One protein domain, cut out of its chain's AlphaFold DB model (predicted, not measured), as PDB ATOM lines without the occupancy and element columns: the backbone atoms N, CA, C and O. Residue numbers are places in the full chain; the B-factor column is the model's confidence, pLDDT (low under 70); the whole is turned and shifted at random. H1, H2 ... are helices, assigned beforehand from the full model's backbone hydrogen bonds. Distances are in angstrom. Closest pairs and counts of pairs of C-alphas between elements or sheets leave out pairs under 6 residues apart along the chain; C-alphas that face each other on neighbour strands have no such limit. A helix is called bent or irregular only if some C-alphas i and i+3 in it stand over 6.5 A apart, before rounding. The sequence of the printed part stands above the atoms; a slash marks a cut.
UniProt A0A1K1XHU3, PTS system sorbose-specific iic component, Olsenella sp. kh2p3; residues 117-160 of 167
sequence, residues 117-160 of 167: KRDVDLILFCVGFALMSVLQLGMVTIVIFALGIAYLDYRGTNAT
ATOM      1  N   LYS A 117     -21.829 -22.003 -79.274       75.50
ATOM      2  CA  LYS A 117     -22.405 -22.840 -80.337       75.50
ATOM      3  C   LYS A 117     -21.366 -23.749 -80.977       75.50
ATOM      4  O   LYS A 117     -21.737 -24.780 -81.533       75.50
ATOM      5  N   ARG A 118     -20.088 -23.368 -80.923       76.62
ATOM      6  CA  ARG A 118     -18.953 -24.151 -81.420       76.62
ATOM      7  C   ARG A 118     -18.009 -24.508 -80.277       76.62
ATOM      8  O   ARG A 118     -17.883 -23.756 -79.314       76.62
ATOM      9  N   ASP A 119     -17.273 -25.607 -80.428       75.62
ATOM     10  CA  ASP A 119     -16.278 -26.045 -79.437       75.62
ATOM     11  C   ASP A 119     -15.183 -24.990 -79.198       75.62
ATOM     12  O   ASP A 119     -14.656 -24.865 -78.094       75.62
ATOM     13  N   VAL A 120     -14.894 -24.157 -80.206       77.19
ATOM     14  CA  VAL A 120     -13.959 -23.025 -80.088       77.19
ATOM     15  C   VAL A 120     -14.458 -21.925 -79.142       77.19
ATOM     16  O   VAL A 120     -13.646 -21.305 -78.455       77.19
ATOM     17  N   ASP A 121     -15.776 -21.727 -79.029       81.50
ATOM     18  CA  ASP A 121     -16.368 -20.724 -78.134       81.50
ATOM     19  C   ASP A 121     -16.187 -21.134 -76.664       81.50
ATOM     20  O   ASP A 121     -15.926 -20.293 -75.802       81.50
ATOM     21  N   LEU A 122     -16.255 -22.444 -76.382       81.69
ATOM     22  CA  LEU A 122     -15.995 -23.002 -75.051       81.69
ATOM     23  C   LEU A 122     -14.534 -22.813 -74.635       81.69
ATOM     24  O   LEU A 122     -14.258 -22.507 -73.476       81.69
ATOM     25  N   ILE A 123     -13.597 -22.955 -75.577       83.06
ATOM     26  CA  ILE A 123     -12.174 -22.714 -75.314       83.06
ATOM     27  C   ILE A 123     -11.947 -21.234 -74.977       83.06
ATOM     28  O   ILE A 123     -11.304 -20.938 -73.968       83.06
ATOM     29  N   LEU A 124     -12.518 -20.304 -75.753       83.56
ATOM     30  CA  LEU A 124     -12.416 -18.863 -75.476       83.56
ATOM     31  C   LEU A 124     -13.018 -18.499 -74.111       83.56
ATOM     32  O   LEU A 124     -12.441 -17.709 -73.359       83.56
ATOM     33  N   PHE A 125     -14.155 -19.106 -73.774       84.94
ATOM     34  CA  PHE A 125     -14.810 -18.942 -72.483       84.94
ATOM     35  C   PHE A 125     -13.925 -19.429 -71.321       84.94
ATOM     36  O   PHE A 125     -13.723 -18.693 -70.352       84.94
ATOM     37  N   CYS A 126     -13.330 -20.622 -71.430       86.12
ATOM     38  CA  CYS A 126     -12.409 -21.159 -70.424       86.12
ATOM     39  C   CYS A 126     -11.157 -20.290 -70.254       86.12
ATOM     40  O   CYS A 126     -10.705 -20.080 -69.128       86.12
ATOM     41  N   VAL A 127     -10.615 -19.741 -71.345       86.50
ATOM     42  CA  VAL A 127      -9.473 -18.813 -71.297       86.50
ATOM     43  C   VAL A 127      -9.857 -17.509 -70.591       86.50
ATOM     44  O   VAL A 127      -9.126 -17.051 -69.711       86.50
ATOM     45  N   GLY A 128     -11.020 -16.935 -70.909       85.38
ATOM     46  CA  GLY A 128     -11.542 -15.750 -70.221       85.38
ATOM     47  C   GLY A 128     -11.792 -15.991 -68.728       85.38
ATOM     48  O   GLY A 128     -11.452 -15.145 -67.899       85.38
ATOM     49  N   PHE A 129     -12.311 -17.167 -68.369       86.00
ATOM     50  CA  PHE A 129     -12.503 -17.576 -66.976       86.00
ATOM     51  C   PHE A 129     -11.171 -17.766 -66.233       86.00
ATOM     52  O   PHE A 129     -11.026 -17.307 -65.100       86.00
ATOM     53  N   ALA A 130     -10.172 -18.381 -66.871       86.00
ATOM     54  CA  ALA A 130      -8.837 -18.532 -66.299       86.00
ATOM     55  C   ALA A 130      -8.163 -17.169 -66.063       86.00
ATOM     56  O   ALA A 130      -7.602 -16.942 -64.992       86.00
ATOM     57  N   LEU A 131      -8.288 -16.235 -67.014       84.31
ATOM     58  CA  LEU A 131      -7.817 -14.854 -66.859       84.31
ATOM     59  C   LEU A 131      -8.517 -14.135 -65.699       84.31
ATOM     60  O   LEU A 131      -7.858 -13.444 -64.923       84.31
ATOM     61  N   MET A 132      -9.828 -14.327 -65.542       84.94
ATOM     62  CA  MET A 132     -10.581 -13.776 -64.412       84.94
ATOM     63  C   MET A 132     -10.099 -14.334 -63.067       84.94
ATOM     64  O   MET A 132      -9.900 -13.571 -62.124       84.94
ATOM     65  N   SER A 133      -9.910 -15.652 -62.981       84.25
ATOM     66  CA  SER A 133      -9.565 -16.347 -61.736       84.25
ATOM     67  C   SER A 133      -8.128 -16.069 -61.286       84.25
ATOM     68  O   SER A 133      -7.890 -15.762 -60.118       84.25
ATOM     69  N   VAL A 134      -7.166 -16.122 -62.214       82.38
ATOM     70  CA  VAL A 134      -5.734 -15.995 -61.900       82.38
ATOM     71  C   VAL A 134      -5.314 -14.539 -61.724       82.38
ATOM     72  O   VAL A 134      -4.506 -14.229 -60.854       82.38
ATOM     73  N   LEU A 135      -5.853 -13.639 -62.548       80.38
ATOM     74  CA  LEU A 135      -5.399 -12.251 -62.613       80.38
ATOM     75  C   LEU A 135      -6.288 -11.284 -61.813       80.38
ATOM     76  O   LEU A 135      -5.974 -10.099 -61.741       80.38
ATOM     77  N   GLN A 136      -7.392 -11.782 -61.234       79.50
ATOM     78  CA  GLN A 136      -8.421 -11.007 -60.519       79.50
ATOM     79  C   GLN A 136      -8.823  -9.712 -61.244       79.50
ATOM     80  O   GLN A 136      -9.129  -8.688 -60.629       79.50
ATOM     81  N   LEU A 137      -8.810  -9.746 -62.577       75.31
ATOM     82  CA  LEU A 137      -9.164  -8.592 -63.386       75.31
ATOM     83  C   LEU A 137     -10.653  -8.287 -63.241       75.31
ATOM     84  O   LEU A 137     -11.501  -9.181 -63.213       75.31
ATOM     85  N   GLY A 138     -10.972  -6.993 -63.198       82.94
ATOM     86  CA  GLY A 138     -12.353  -6.535 -63.198       82.94
ATOM     87  C   GLY A 138     -13.095  -7.015 -64.448       82.94
ATOM     88  O   GLY A 138     -12.540  -7.038 -65.547       82.94
ATOM     89  N   MET A 139     -14.379  -7.350 -64.286       84.25
ATOM     90  CA  MET A 139     -15.240  -7.852 -65.368       84.25
ATOM     91  C   MET A 139     -15.209  -6.938 -66.606       84.25
ATOM     92  O   MET A 139     -15.129  -7.419 -67.731       84.25
ATOM     93  N   VAL A 140     -15.183  -5.617 -66.396       88.19
ATOM     94  CA  VAL A 140     -15.103  -4.614 -67.471       88.19
ATOM     95  C   VAL A 140     -13.832  -4.778 -68.310       88.19
ATOM     96  O   VAL A 140     -13.893  -4.734 -69.535       88.19
ATOM     97  N   THR A 141     -12.685  -5.010 -67.672       85.31
ATOM     98  CA  THR A 141     -11.398  -5.156 -68.362       85.31
ATOM     99  C   THR A 141     -11.397  -6.380 -69.271       85.31
ATOM    100  O   THR A 141     -10.986  -6.292 -70.426       85.31
ATOM    101  N   ILE A 142     -11.924  -7.504 -68.786       86.31
ATOM    102  CA  ILE A 142     -12.007  -8.754 -69.553       86.31
ATOM    103  C   ILE A 142     -12.918  -8.584 -70.773       86.31
ATOM    104  O   ILE A 142     -12.571  -9.038 -71.860       86.31
ATOM    105  N   VAL A 143     -14.041  -7.874 -70.624       87.19
ATOM    106  CA  VAL A 143     -14.962  -7.591 -71.736       87.19
ATOM    107  C   VAL A 143     -14.290  -6.750 -72.826       87.19
ATOM    108  O   VAL A 143     -14.477  -7.038 -74.006       87.19
ATOM    109  N   ILE A 144     -13.473  -5.756 -72.462       88.00
ATOM    110  CA  ILE A 144     -12.742  -4.931 -73.440       88.00
ATOM    111  C   ILE A 144     -11.737  -5.781 -74.235       88.00
ATOM    112  O   ILE A 144     -11.682  -5.678 -75.461       88.00
ATOM    113  N   PHE A 145     -10.985  -6.662 -73.566       86.00
ATOM    114  CA  PHE A 145     -10.076  -7.591 -74.248       86.00
ATOM    115  C   PHE A 145     -10.827  -8.590 -75.137       86.00
ATOM    116  O   PHE A 145     -10.423  -8.814 -76.279       86.00
ATOM    117  N   ALA A 146     -11.942  -9.142 -74.653       85.94
ATOM    118  CA  ALA A 146     -12.785 -10.052 -75.424       85.94
ATOM    119  C   ALA A 146     -13.352  -9.381 -76.686       85.94
ATOM    120  O   ALA A 146     -13.347  -9.993 -77.751       85.94
ATOM    121  N   LEU A 147     -13.764  -8.110 -76.603       86.44
ATOM    122  CA  LEU A 147     -14.203  -7.313 -77.755       86.44
ATOM    123  C   LEU A 147     -13.091  -7.134 -78.796       86.44
ATOM    124  O   LEU A 147     -13.347  -7.260 -79.993       86.44
ATOM    125  N   GLY A 148     -11.858  -6.874 -78.351       85.50
ATOM    126  CA  GLY A 148     -10.700  -6.774 -79.242       85.50
ATOM    127  C   GLY A 148     -10.424  -8.077 -79.996       85.50
ATOM    128  O   GLY A 148     -10.243  -8.058 -81.213       85.50
ATOM    129  N   ILE A 149     -10.452  -9.213 -79.291       85.12
ATOM    130  CA  ILE A 149     -10.266 -10.547 -79.886       85.12
ATOM    131  C   ILE A 149     -11.417 -10.879 -80.848       85.12
ATOM    132  O   ILE A 149     -11.164 -11.305 -81.972       85.12
ATOM    133  N   ALA A 150     -12.666 -10.611 -80.455       84.50
ATOM    134  CA  ALA A 150     -13.842 -10.842 -81.294       84.50
ATOM    135  C   ALA A 150     -13.814 -10.006 -82.585       84.50
ATOM    136  O   ALA A 150     -14.175 -10.494 -83.654       84.50
ATOM    137  N   TYR A 151     -13.348  -8.755 -82.517       86.62
ATOM    138  CA  TYR A 151     -13.207  -7.910 -83.703       86.62
ATOM    139  C   TYR A 151     -12.130  -8.428 -84.670       86.62
ATOM    140  O   TYR A 151     -12.308  -8.363 -85.889       86.62
ATOM    141  N   LEU A 152     -11.021  -8.963 -84.151       84.25
ATOM    142  CA  LEU A 152      -9.974  -9.576 -84.974       84.25
ATOM    143  C   LEU A 152     -10.459 -10.867 -85.647       84.25
ATOM    144  O   LEU A 152     -10.235 -11.037 -86.846       84.25
ATOM    145  N   ASP A 153     -11.169 -11.723 -84.912       81.81
ATOM    146  CA  ASP A 153     -11.781 -12.946 -85.448       81.81
ATOM    147  C   ASP A 153     -12.817 -12.638 -86.546       81.81
ATOM    148  O   ASP A 153     -12.779 -13.223 -87.633       81.81
ATOM    149  N   TYR A 154     -13.657 -11.617 -86.333       82.69
ATOM    150  CA  TYR A 154     -14.623 -11.148 -87.330       82.69
ATOM    151  C   TYR A 154     -13.947 -10.660 -88.622       82.69
ATOM    152  O   TYR A 154     -14.407 -10.950 -89.729       82.69
ATOM    153  N   ARG A 155     -12.817  -9.944 -88.510       81.44
ATOM    154  CA  ARG A 155     -12.041  -9.512 -89.684       81.44
ATOM    155  C   ARG A 155     -11.351 -10.679 -90.394       81.44
ATOM    156  O   ARG A 155     -11.317 -10.677 -91.622       81.44
ATOM    157  N   GLY A 156     -10.823 -11.655 -89.655       73.19
ATOM    158  CA  GLY A 156     -10.174 -12.847 -90.218       73.19
ATOM    159  C   GLY A 156     -11.146 -13.780 -90.947       73.19
ATOM    160  O   GLY A 156     -10.842 -14.252 -92.043       73.19
ATOM    161  N   THR A 157     -12.349 -13.961 -90.396       64.38
ATOM    162  CA  THR A 157     -13.453 -14.704 -91.028       64.38
ATOM    163  C   THR A 157     -13.930 -14.043 -92.328       64.38
ATOM    164  O   THR A 157     -14.183 -14.726 -93.316       64.38
ATOM    165  N   ASN A 158     -13.996 -12.709 -92.381       57.38
ATOM    166  CA  ASN A 158     -14.350 -11.996 -93.617       57.38
ATOM    167  C   ASN A 158     -13.226 -12.008 -94.672       57.38
ATOM    168  O   ASN A 158     -13.505 -11.866 -95.860       57.38
ATOM    169  N   ALA A 159     -11.963 -12.192 -94.270       51.72
ATOM    170  CA  ALA A 159     -10.828 -12.284 -95.194       51.72
ATOM    171  C   ALA A 159     -10.727 -13.651 -95.899       51.72
ATOM    172  O   ALA A 159     -10.126 -13.743 -96.964       51.72
ATOM    173  N   THR A 160     -11.342 -14.702 -95.345       45.88
ATOM    174  CA  THR A 160     -11.412 -16.044 -95.956       45.88
ATOM    175  C   THR A 160     -12.550 -16.192 -96.977       45.88
ATOM    176  O   THR A 160     -12.638 -17.217 -97.643       45.88
TER     177      THR A 160
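Overview. This is residues 117 to 160 of the 167 residues of the protein "PTS system sorbose-specific iic component" of Olsenella sp. kh2p3 (UniProt A0A1K1XHU3). The longer helix, H2, makes the long axis, and H1 folds back beside it as the other arm of a helical hairpin that opens like a narrow V. The two helices meet on the side of the tight turn that joins them, and away from it two stretches stand free: residues 117 to 123, of which 119 to 123 belong to H1, and residues 150 to 160, of which 150 to 159 belong to H2. The printed part has 44 residues, with two named helices in the order H1, H2 and no named strand; the class is all helix. The whole is loose, with a radius of gyration of the C-alphas of 11.7 A, and elongated, spanning 36 by 21 by 13 A.

Arrangement. H2, residues 139 to 159, touches H1, residues 119 to 135, with 5 pairs of C-alphas within 8 A. The closest C-alphas of the two are those of Gly 128 and Ile 142, 7.0 A apart. H2 touches H1 with residues 139 to 146 alone, and H1 touches H2 with residues 128 to 132 alone. Their lines stand at a shallow tilt of 30 degrees, and they run opposite ways. Their centres are 13.6 A apart. H1 and H2 form a helical hairpin. In both helices every O i to N i+4 pair is within hydrogen-bond range.

Along the chain. H2 has 21 residues and runs 30.5 A from C-alpha 139 at (-15.240, -7.852, -65.368) to C-alpha 159 at (-10.828, -12.284, -95.194). H1 has 17 residues and measures 24.3 A, beginning with C-alpha 119 at (-16.278, -26.045, -79.437). Neither helix is bent.

Size, cuts and confidence. The two C-alphas farthest apart, those of Gln 136 and Thr 160, are 35.9 A from each other. The link from H1 to H2, three residues, is tight. Residues 133 to 138, of which 133 to 135 belong to H1, also stand free. The printed part has no cut. The mean pLDDT of the printed part is 80.6, and residues 157 to 160 are under 70.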